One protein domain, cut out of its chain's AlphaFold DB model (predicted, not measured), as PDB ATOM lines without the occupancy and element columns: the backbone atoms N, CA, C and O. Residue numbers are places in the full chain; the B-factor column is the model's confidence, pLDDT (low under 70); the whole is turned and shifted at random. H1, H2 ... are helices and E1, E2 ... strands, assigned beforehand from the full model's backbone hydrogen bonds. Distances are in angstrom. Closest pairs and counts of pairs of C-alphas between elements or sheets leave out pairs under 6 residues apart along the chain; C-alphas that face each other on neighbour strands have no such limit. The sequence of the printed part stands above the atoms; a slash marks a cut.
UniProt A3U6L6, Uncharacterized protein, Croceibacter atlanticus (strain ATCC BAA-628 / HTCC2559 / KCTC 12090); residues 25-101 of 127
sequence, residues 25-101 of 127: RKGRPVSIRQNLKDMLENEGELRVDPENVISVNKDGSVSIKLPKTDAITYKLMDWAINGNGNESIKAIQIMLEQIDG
ATOM      1  N   ARG A  25     374.538 317.684 389.673       52.84
ATOM      2  CA  ARG A  25     375.854 317.489 390.293       52.84
ATOM      3  C   ARG A  25     375.651 317.713 391.785       52.84
ATOM      4  O   ARG A  25     375.165 318.774 392.149       52.84
ATOM      5  N   LYS A  26     375.974 316.712 392.607       55.16
ATOM      6  CA  LYS A  26     375.921 316.703 394.083       55.16
ATOM      7  C   LYS A  26     376.644 317.912 394.716       55.16
ATOM      8  O   LYS A  26     377.720 317.765 395.283       55.16
ATOM      9  N   GLY A  27     376.076 319.106 394.574       57.22
ATOM     10  CA  GLY A  27     376.715 320.379 394.886       57.22
ATOM     11  C   GLY A  27     377.981 320.675 394.069       57.22
ATOM     12  O   GLY A  27     378.544 319.837 393.359       57.22
ATOM     13  N   ARG A  28     378.461 321.916 394.195       58.09
ATOM     14  CA  ARG A  28     379.874 322.232 393.959       58.09
ATOM     15  C   ARG A  28     380.667 321.533 395.076       58.09
ATOM     16  O   ARG A  28     380.259 321.679 396.227       58.09
ATOM     17  N   PRO A  29     381.760 320.806 394.780       58.59
ATOM     18  CA  PRO A  29     382.600 320.237 395.829       58.59
ATOM     19  C   PRO A  29     383.021 321.341 396.800       58.59
ATOM     20  O   PRO A  29     383.328 322.463 396.374       58.59
ATOM     21  N   VAL A  30     382.973 321.020 398.092       64.31
ATOM     22  CA  VAL A  30     383.223 321.981 399.164       64.31
ATOM     23  C   VAL A  30     384.620 322.569 398.975       64.31
ATOM     24  O   VAL A  30     385.592 321.864 398.696       64.31
ATOM     25  N   SER A  31     384.706 323.897 399.004       73.44
ATOM     26  CA  SER A  31     385.984 324.583 398.817       73.44
ATOM     27  C   SER A  31     386.851 324.442 400.068       73.44
ATOM     28  O   SER A  31     386.321 324.400 401.175       73.44
ATOM     29  N   ILE A  32     388.176 324.473 399.905       71.88
ATOM     30  CA  ILE A  32     389.142 324.447 401.021       71.88
ATOM     31  C   ILE A  32     388.813 325.526 402.069       71.88
ATOM     32  O   ILE A  32     388.889 325.261 403.264       71.88
ATOM     33  N   ARG A  33     388.378 326.715 401.623       74.31
ATOM     34  CA  ARG A  33     387.918 327.810 402.489       74.31
ATOM     35  C   ARG A  33     386.731 327.410 403.363       74.31
ATOM     36  O   ARG A  33     386.747 327.678 404.556       74.31
ATOM     37  N   GLN A  34     385.705 326.811 402.761       74.00
ATOM     38  CA  GLN A  34     384.500 326.408 403.484       74.00
ATOM     39  C   GLN A  34     384.831 325.307 404.497       74.00
ATOM     40  O   GLN A  34     384.461 325.437 405.650       74.00
ATOM     41  N   ASN A  35     385.649 324.321 404.113       74.25
ATOM     42  CA  ASN A  35     386.122 323.287 405.036       74.25
ATOM     43  C   ASN A  35     386.919 323.862 406.217       74.25
ATOM     44  O   ASN A  35     386.712 323.453 407.353       74.25
ATOM     45  N   LEU A  36     387.836 324.807 405.963       75.00
ATOM     46  CA  LEU A  36     388.591 325.481 407.028       75.00
ATOM     47  C   LEU A  36     387.656 326.215 407.988       75.00
ATOM     48  O   LEU A  36     387.828 326.124 409.200       75.00
ATOM     49  N   LYS A  37     386.669 326.927 407.441       76.50
ATOM     50  CA  LYS A  37     385.683 327.662 408.224       76.50
ATOM     51  C   LYS A  37     384.843 326.719 409.086       76.50
ATOM     52  O   LYS A  37     384.769 326.930 410.288       76.50
ATOM     53  N   ASP A  38     384.309 325.651 408.498       75.06
ATOM     54  CA  ASP A  38     383.492 324.665 409.210       75.06
ATOM     55  C   ASP A  38     384.295 323.976 410.333       75.06
ATOM     56  O   ASP A  38     383.766 323.742 411.416       75.06
ATOM     57  N   MET A  39     385.586 323.691 410.123       73.56
ATOM     58  CA  MET A  39     386.444 323.113 411.169       73.56
ATOM     59  C   MET A  39     386.760 324.103 412.302       73.56
ATOM     60  O   MET A  39     386.830 323.694 413.458       73.56
ATOM     61  N   LEU A  40     386.948 325.391 411.995       73.94
ATOM     62  CA  LEU A  40     387.213 326.422 413.007       73.94
ATOM     63  C   LEU A  40     385.960 326.802 413.805       73.94
ATOM     64  O   LEU A  40     386.057 327.041 415.005       73.94
ATOM     65  N   GLU A  41     384.792 326.853 413.160       76.31
ATOM     66  CA  GLU A  41     383.519 327.190 413.814       76.31
ATOM     67  C   GLU A  41     383.039 326.086 414.769       76.31
ATOM     68  O   GLU A  41     382.398 326.391 415.769       76.31
ATOM     69  N   ASN A  42     383.391 324.822 414.510       72.56
ATOM     70  CA  ASN A  42     383.040 323.679 415.362       72.56
ATOM     71  C   ASN A  42     384.107 323.360 416.427       72.56
ATOM     72  O   ASN A  42     384.319 322.195 416.751       72.56
ATOM     73  N   GLU A  43     384.817 324.368 416.943       63.72
ATOM     74  CA  GLU A  43     385.833 324.209 418.005       63.72
ATOM     75  C   GLU A  43     386.959 323.201 417.670       63.72
ATOM     76  O   GLU A  43     387.622 322.668 418.558       63.72
ATOM     77  N   GLY A  44     387.203 322.925 416.383       61.69
ATOM     78  CA  GLY A  44     388.179 321.924 415.940       61.69
ATOM     79  C   GLY A  44     387.694 320.471 416.022       61.69
ATOM     80  O   GLY A  44     388.494 319.557 415.814       61.69
ATOM     81  N   GLU A  45     386.408 320.224 416.293       65.56
ATOM     82  CA  GLU A  45     385.842 318.874 416.305       65.56
ATOM     83  C   GLU A  45     385.691 318.334 414.872       65.56
ATOM     84  O   GLU A  45     384.822 318.749 414.101       65.56
ATOM     85  N   LEU A  46     386.530 317.362 414.509       71.25
ATOM     86  CA  LEU A  46     386.403 316.627 413.254       71.25
ATOM     87  C   LEU A  46     385.525 315.391 413.465       71.25
ATOM     88  O   LEU A  46     385.995 314.351 413.931       71.25
ATOM     89  N   ARG A  47     384.247 315.488 413.091       70.12
ATOM     90  CA  ARG A  47     383.342 314.332 413.082       70.12
ATOM     91  C   ARG A  47     383.565 313.506 411.821       70.12
ATOM     92  O   ARG A  47     383.501 314.027 410.710       70.12
ATOM     93  N   VAL A  48     383.825 312.216 412.004       74.31
ATOM     94  CA  VAL A  48     384.087 311.263 410.922       74.31
ATOM     95  C   VAL A  48     383.129 310.092 411.068       74.31
ATOM     96  O   VAL A  48     383.031 309.509 412.147       74.31
ATOM     97  N   ASP A  49     382.434 309.741 409.987       76.50
ATOM     98  CA  ASP A  49     381.565 308.564 409.987       76.50
ATOM     99  C   ASP A  49     382.379 307.286 410.254       76.50
ATOM    100  O   ASP A  49     383.497 307.164 409.740       76.50
ATOM    101  N   PRO A  50     381.830 306.294 410.984       78.00
ATOM    102  CA  PRO A  50     382.556 305.068 411.327       78.00
ATOM    103  C   PRO A  50     383.136 304.331 410.112       78.00
ATOM    104  O   PRO A  50     384.213 303.755 410.192       78.00
ATOM    105  N   GLU A  51     382.453 304.396 408.967       83.75
ATOM    106  CA  GLU A  51     382.870 303.782 407.697       83.75
ATOM    107  C   GLU A  51     384.164 304.380 407.125       83.75
ATOM    108  O   GLU A  51     384.883 303.728 406.366       83.75
ATOM    109  N   ASN A  52     384.468 305.627 407.485       79.12
ATOM    110  CA  ASN A  52     385.670 306.325 407.053       79.12
ATOM    111  C   ASN A  52     386.844 306.104 408.020       79.12
ATOM    112  O   ASN A  52     387.964 306.521 407.715       79.12
ATOM    113  N   VAL A  53     386.634 305.437 409.158       83.88
ATOM    114  CA  VAL A  53     387.705 305.061 410.086       83.88
ATOM    115  C   VAL A  53     388.368 303.778 409.585       83.88
ATOM    116  O   VAL A  53     387.746 302.724 409.505       83.88
ATOM    117  N   ILE A  54     389.652 303.869 409.240       87.31
ATOM    118  CA  ILE A  54     390.441 302.737 408.738       87.31
ATOM    119  C   ILE A  54     390.895 301.865 409.911       87.31
ATOM    120  O   ILE A  54     390.757 300.645 409.875       87.31
ATOM    121  N   SER A  55     391.461 302.489 410.945       87.00
ATOM    122  CA  SER A  55     391.966 301.783 412.121       87.00
ATOM    123  C   SER A  55     392.187 302.722 413.300       87.00
ATOM    124  O   SER A  55     392.488 303.903 413.127       87.00
ATOM    125  N   VAL A  56     392.107 302.164 414.506       86.44
ATOM    126  CA  VAL A  56     392.625 302.783 415.732       86.44
ATOM    127  C   VAL A  56     393.942 302.090 416.068       86.44
ATOM    128  O   VAL A  56     393.995 300.866 416.207       86.44
ATOM    129  N   ASN A  57     395.017 302.862 416.131       89.31
ATOM    130  CA  ASN A  57     396.364 302.380 416.390       89.31
ATOM    131  C   ASN A  57     396.579 302.158 417.897       89.31
ATOM    132  O   ASN A  57     395.878 302.708 418.746       89.31
ATOM    133  N   LYS A  58     397.577 301.339 418.245       85.94
ATOM    134  CA  LYS A  58     397.867 300.970 419.646       85.94
ATOM    135  C   LYS A  58     398.341 302.143 420.510       85.94
ATOM    136  O   LYS A  58     398.271 302.057 421.728       85.94
ATOM    137  N   ASP A  59     398.833 303.202 419.881       84.81
ATOM    138  CA  ASP A  59     399.266 304.449 420.513       84.81
ATOM    139  C   ASP A  59     398.105 305.430 420.765       84.81
ATOM    140  O   ASP A  59     398.329 306.525 421.271       84.81
ATOM    141  N   GLY A  60     396.868 305.048 420.425       81.94
ATOM    142  CA  GLY A  60     395.683 305.892 420.553       81.94
ATOM    143  C   GLY A  60     395.428 306.805 419.351       81.94
ATOM    144  O   GLY A  60     394.419 307.506 419.340       81.94
ATOM    145  N   SER A  61     396.286 306.790 418.322       82.62
ATOM    146  CA  SER A  61     396.043 307.539 417.082       82.62
ATOM    147  C   SER A  61     394.983 306.859 416.204       82.62
ATOM    148  O   SER A  61     394.823 305.637 416.225       82.62
ATOM    149  N   VAL A  62     394.239 307.637 415.414       84.31
ATOM    150  CA  VAL A  62     393.168 307.126 414.542       84.31
ATOM    151  C   VAL A  62     393.503 307.425 413.085       84.31
ATOM    152  O   VAL A  62     393.775 308.564 412.717       84.31
ATOM    153  N   SER A  63     393.474 306.394 412.244       83.25
ATOM    154  CA  SER A  63     393.656 306.515 410.798       83.25
ATOM    155  C   SER A  63     392.297 306.653 410.124       83.25
ATOM    156  O   SER A  63     391.456 305.762 410.234       83.25
ATOM    157  N   ILE A  64     392.088 307.755 409.406       84.25
ATOM    158  CA  ILE A  64     390.825 308.073 408.731       84.25
ATOM    159  C   ILE A  64     391.028 308.253 407.224       84.25
ATOM    160  O   ILE A  64     392.069 308.723 406.762       84.25
ATOM    161  N   LYS A  65     390.015 307.889 406.441       81.50
ATOM    162  CA  LYS A  65     389.962 308.107 404.998       81.50
ATOM    163  C   LYS A  65     389.257 309.430 404.715       81.50
ATOM    164  O   LYS A  65     388.042 309.523 404.842       81.50
ATOM    165  N   LEU A  66     390.019 310.433 404.287       76.31
ATOM    166  CA  LEU A  66     389.485 311.749 403.933       76.31
ATOM    167  C   LEU A  66     389.402 311.957 402.409       76.31
ATOM    168  O   LEU A  66     390.270 311.480 401.665       76.31
ATOM    169  N   PRO A  67     388.406 312.716 401.916       75.50
ATOM    170  CA  PRO A  67     388.431 313.295 400.576       75.50
ATOM    171  C   PRO A  67     389.671 314.177 400.372       75.50
ATOM    172  O   PRO A  67     390.208 314.754 401.315       75.50
ATOM    173  N   LYS A  68     390.124 314.340 399.119       75.94
ATOM    174  CA  LYS A  68     391.349 315.108 398.805       75.94
ATOM    175  C   LYS A  68     391.327 316.547 399.334       75.94
ATOM    176  O   LYS A  68     392.366 317.044 399.749       75.94
ATOM    177  N   THR A  69     390.178 317.218 399.286       69.19
ATOM    178  CA  THR A  69     390.011 318.596 399.778       69.19
ATOM    179  C   THR A  69     390.204 318.685 401.285       69.19
ATOM    180  O   THR A  69     390.913 319.566 401.763       69.19
ATOM    181  N   ASP A  70     389.637 317.735 402.017       71.81
ATOM    182  CA  ASP A  70     389.613 317.729 403.477       71.81
ATOM    183  C   ASP A  70     390.979 317.302 404.019       71.81
ATOM    184  O   ASP A  70     391.472 317.873 404.985       71.81
ATOM    185  N   ALA A  71     391.660 316.383 403.325       75.19
ATOM    186  CA  ALA A  71     393.038 316.006 403.626       75.19
ATOM    187  C   ALA A  71     394.013 317.195 403.515       75.19
ATOM    188  O   ALA A  71     394.936 317.314 404.320       75.19
ATOM    189  N   ILE A  72     393.815 318.087 402.535       73.62
ATOM    190  CA  ILE A  72     394.628 319.305 402.388       73.62
ATOM    191  C   ILE A  72     394.352 320.269 403.543       73.62
ATOM    192  O   ILE A  72     395.294 320.777 404.146       73.62
ATOM    193  N   THR A  73     393.078 320.493 403.872       76.19
ATOM    194  CA  THR A  73     392.675 321.330 405.007       76.19
ATOM    195  C   THR A  73     393.251 320.814 406.325       76.19
ATOM    196  O   THR A  73     393.850 321.581 407.074       76.19
ATOM    197  N   TYR A  74     393.140 319.509 406.576       77.06
ATOM    198  CA  TYR A  74     393.662 318.880 407.781       77.06
ATOM    199  C   TYR A  74     395.180 319.025 407.882       77.06
ATOM    200  O   TYR A  74     395.698 319.414 408.920       77.06
ATOM    201  N   LYS A  75     395.903 318.798 406.779       75.88
ATOM    202  CA  LYS A  75     397.360 318.960 406.749       75.88
ATOM    203  C   LYS A  75     397.800 320.409 406.978       75.88
ATOM    204  O   LYS A  75     398.822 320.644 407.611       75.88
ATOM    205  N   LEU A  76     397.032 321.381 406.483       77.69
ATOM    206  CA  LEU A  76     397.271 322.794 406.772       77.69
ATOM    207  C   LEU A  76     397.074 323.095 408.264       77.69
ATOM    208  O   LEU A  76     397.906 323.793 408.838       77.69
ATOM    209  N   MET A  77     396.017 322.565 408.891       76.88
ATOM    210  CA  MET A  77     395.795 322.688 410.341       76.88
ATOM    211  C   MET A  77     396.906 322.041 411.155       76.88
ATOM    212  O   MET A  77     397.445 322.679 412.054       76.88
ATOM    213  N   ASP A  78     397.303 320.826 410.796       79.94
ATOM    214  CA  ASP A  78     398.410 320.126 411.437       79.94
ATOM    215  C   ASP A  78     399.703 320.952 411.378       79.94
ATOM    216  O   ASP A  78     400.349 321.161 412.399       79.94
ATOM    217  N   TRP A  79     400.039 321.540 410.227       79.00
ATOM    218  CA  TRP A  79     401.193 322.437 410.126       79.00
ATOM    219  C   TRP A  79     401.053 323.722 410.937       79.00
ATOM    220  O   TRP A  79     402.048 324.193 411.482       79.00
ATOM    221  N   ALA A  80     399.856 324.298 411.043       76.94
ATOM    222  CA  ALA A  80     399.642 325.475 411.878       76.94
ATOM    223  C   ALA A  80     399.844 325.173 413.374       76.94
ATOM    224  O   ALA A  80     400.361 326.027 414.090       76.94
ATOM    225  N   ILE A  81     399.466 323.974 413.829       76.69
ATOM    226  CA  ILE A  81     399.511 323.571 415.244       76.69
ATOM    227  C   ILE A  81     400.872 322.966 415.621       76.69
ATOM    228  O   ILE A  81     401.467 323.356 416.622       76.69
ATOM    229  N   ASN A  82     401.363 322.023 414.818       76.69
ATOM    230  CA  ASN A  82     402.524 321.179 415.111       76.69
ATOM    231  C   ASN A  82     403.772 321.544 414.291       76.69
ATOM    232  O   ASN A  82     404.847 320.988 414.523       76.69
ATOM    233  N   GLY A  83     403.651 322.436 413.303       72.25
ATOM    234  CA  GLY A  83     404.763 322.815 412.436       72.25
ATOM    235  C   GLY A  83     405.845 323.619 413.158       72.25
ATOM    236  O   GLY A  83     405.582 324.397 414.077       72.25
ATOM    237  N   ASN A  84     407.084 323.491 412.682       68.69
ATOM    238  CA  ASN A  84     408.183 324.353 413.119       68.69
ATOM    239  C   ASN A  84     407.866 325.813 412.751       68.69
ATOM    240  O   ASN A  84     407.278 326.054 411.701       68.69
ATOM    241  N   GLY A  85     408.289 326.791 413.564       70.56
ATOM    242  CA  GLY A  85     407.797 328.182 413.523       70.56
ATOM    243  C   GLY A  85     407.596 328.833 412.141       70.56
ATOM    244  O   GLY A  85     406.661 329.598 411.956       70.56
ATOM    245  N   ASN A  86     408.421 328.530 411.135       78.25
ATOM    246  CA  ASN A  86     408.263 329.088 409.784       78.25
ATOM    247  C   ASN A  86     407.151 328.406 408.953       78.25
ATOM    248  O   ASN A  86     406.501 329.043 408.126       78.25
ATOM    249  N   GLU A  87     406.934 327.105 409.144       73.44
ATOM    250  CA  GLU A  87     405.877 326.338 408.473       73.44
ATOM    251  C   GLU A  87     404.506 326.662 409.066       73.44
ATOM    252  O   GLU A  87     403.558 326.884 408.311       73.44
ATOM    253  N   SER A  88     404.428 326.795 410.392       71.12
ATOM    254  CA  SER A  88     403.201 327.194 411.085       71.12
ATOM    255  C   SER A  88     402.777 328.614 410.721       71.12
ATOM    256  O   SER A  88     401.619 328.822 410.366       71.12
ATOM    257  N   ILE A  89     403.707 329.576 410.664       77.19
ATOM    258  CA  ILE A  89     403.408 330.951 410.219       77.19
ATOM    259  C   ILE A  89     402.841 330.972 408.792       77.19
ATOM    260  O   ILE A  89     401.842 331.642 408.532       77.19
ATOM    261  N   LYS A  90     403.439 330.222 407.858       80.38
ATOM    262  CA  LYS A  90     402.943 330.150 406.473       80.38
ATOM    263  C   LYS A  90     401.575 329.484 406.385       80.38
ATOM    264  O   LYS A  90     400.727 329.953 405.629       80.38
ATOM    265  N   ALA A  91     401.348 328.412 407.143       76.25
ATOM    266  CA  ALA A  91     400.053 327.743 407.191       76.25
ATOM    267  C   ALA A  91     398.965 328.680 407.740       76.25
ATOM    268  O   ALA A  91     397.916 328.819 407.113       76.25
ATOM    269  N   ILE A  92     399.251 329.400 408.830       75.69
ATOM    270  CA  ILE A  92     398.359 330.414 409.414       75.69
ATOM    271  C   ILE A  92     398.068 331.528 408.404       75.69
ATOM    272  O   ILE A  92     396.914 331.905 408.223       75.69
ATOM    273  N   GLN A  93     399.081 332.019 407.686       79.06
ATOM    274  CA  GLN A  93     398.885 333.032 406.649       79.06
ATOM    275  C   GLN A  93     397.968 332.529 405.526       79.06
ATOM    276  O   GLN A  93     397.055 333.242 405.116       79.06
ATOM    277  N   ILE A  94     398.173 331.299 405.047       78.88
ATOM    278  CA  ILE A  94     397.306 330.693 404.027       78.88
ATOM    279  C   ILE A  94     395.870 330.584 404.551       78.88
ATOM    280  O   ILE A  94     394.938 330.895 403.813       78.88
ATOM    281  N   MET A  95     395.675 330.183 405.810       75.38
ATOM    282  CA  MET A  95     394.343 330.118 406.422       75.38
ATOM    283  C   MET A  95     393.677 331.490 406.497       75.38
ATOM    284  O   MET A  95     392.540 331.624 406.050       75.38
ATOM    285  N   LEU A  96     394.387 332.510 406.987       72.69
ATOM    286  CA  LEU A  96     393.895 333.888 407.057       72.69
ATOM    287  C   LEU A  96     393.518 334.418 405.667       72.69
ATOM    288  O   LEU A  96     392.431 334.956 405.487       72.69
ATOM    289  N   GLU A  97     394.353 334.184 404.649       79.12
ATOM    290  CA  GLU A  97     394.053 334.580 403.267       79.12
ATOM    291  C   GLU A  97     392.807 333.883 402.705       79.12
ATOM    292  O   GLU A  97     392.090 334.466 401.888       79.12
ATOM    293  N   GLN A  98     392.543 332.635 403.107       74.38
ATOM    294  CA  GLN A  98     391.318 331.944 402.715       74.38
ATOM    295  C   GLN A  98     390.099 332.477 403.475       74.38
ATOM    296  O   GLN A  98     389.041 332.602 402.866       74.38
ATOM    297  N   ILE A  99     390.215 332.791 404.767       70.19
ATOM    298  CA  ILE A  99     389.082 333.186 405.621       70.19
ATOM    299  C   ILE A  99     388.712 334.654 405.409       70.19
ATOM    300  O   ILE A  99     387.584 334.936 404.990       70.19
ATOM    301  N   ASP A 100     389.665 335.556 405.622       63.50
ATOM    302  CA  ASP A 100     389.466 337.010 405.590       63.50
ATOM    303  C   ASP A 100     389.652 337.589 404.182       63.50
ATOM    304  O   ASP A 100     389.202 338.695 403.880       63.50
ATOM    305  N   GLY A 101     390.250 336.807 403.279       60.81
ATOM    306  CA  GLY A 101     390.617 337.248 401.942       60.81
ATOM    307  C   GLY A 101     392.021 337.847 401.903       60.81
ATOM    308  O   GLY A 101     392.623 338.196 402.917       60.81
TER     309      GLY A 101
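What this domain is: This is residues 25 to 101 of the 127 residues of an uncharacterized protein of Croceibacter atlanticus (strain ATCC BAA-628 / HTCC2559 / KCTC 12090) (UniProt A3U6L6). Three crossed helices make a small cluster, and a two-stranded hairpin, E1 and E2, lies at a distance from it at the far end of two connecting stretches, residues 42 to 52 and 65 to 67. H2 and H3 fold back on each other as a V joined at a tight link, and H1 packs at the open side of the V, near Thr 69 of H2 and Gln 98 of H3. The printed part has 77 residues, with three named helices and two named strands in the order H1, E1, E2, H2, H3; the sheet has the order E1 - E2 and is antiparallel, and the class is mostly helix. The whole is only just compact, close to loose, with a radius of gyration of the C-alphas of 13.8 A, and spans 39 by 36 by 21 A.

How they stand to each other: H1, residues 32 to 41, touches H2, residues 68 to 82, with residues 69 to 73 of H2 alone; the closest C-alphas are those of Ile 32 and Thr 69, 6.0 A apart. They run the same way at a steep tilt of 53 degrees. H1 also touches H3, residues 85 to 99, with residues 95 to 99 of H3 alone. Here the closest C-alphas, those of Arg 33 and Gln 98, are 5.4 A apart, and the lines are about perpendicular at 82 degrees. E1, residues 53 to 56, and E2, residues 62 to 64, form an antiparallel hairpin, with 167 degrees between their directions. N 54 and O 63 are 2.8 A apart, and N 63 and O 55 are 2.8 A apart, both within hydrogen-bond range. E1 is apart from H2 and H3, and E2 is apart from H1 and H3. H2 touches H3 with residues 76 to 82 of H2 alone; the closest C-alphas are those of Ala 80 and Ser 88, 4.0 A apart. They run opposite ways at a steep tilt of 47 degrees. In H1, H2 and H3 every O i to N i+4 pair is within hydrogen-bond range.

Where its parts are: H1 begins at C-alpha 32, (389.142, 324.447, 401.021), and is 14.2 A long from first to last C-alpha. E1 measures 7.8 A and E2 6.3 A. H2 begins at C-alpha 68, (391.349, 315.108, 398.805), and measures 20.7 A. H3 measures 20.9 A and ends at C-alpha 99, (389.082, 333.186, 405.621).

The domain as a whole: The two C-alphas farthest apart, those of Lys 58 and Gly 101, are 41.0 A apart. The printed part has no cut. The link from H1 to E1, 11 residues, is long; the other links are tight. The mean pLDDT of the printed part is 74.7, and 13 residues are under 70: residues 25 to 30, 43 to 45, 69, 84, and 100 to 101.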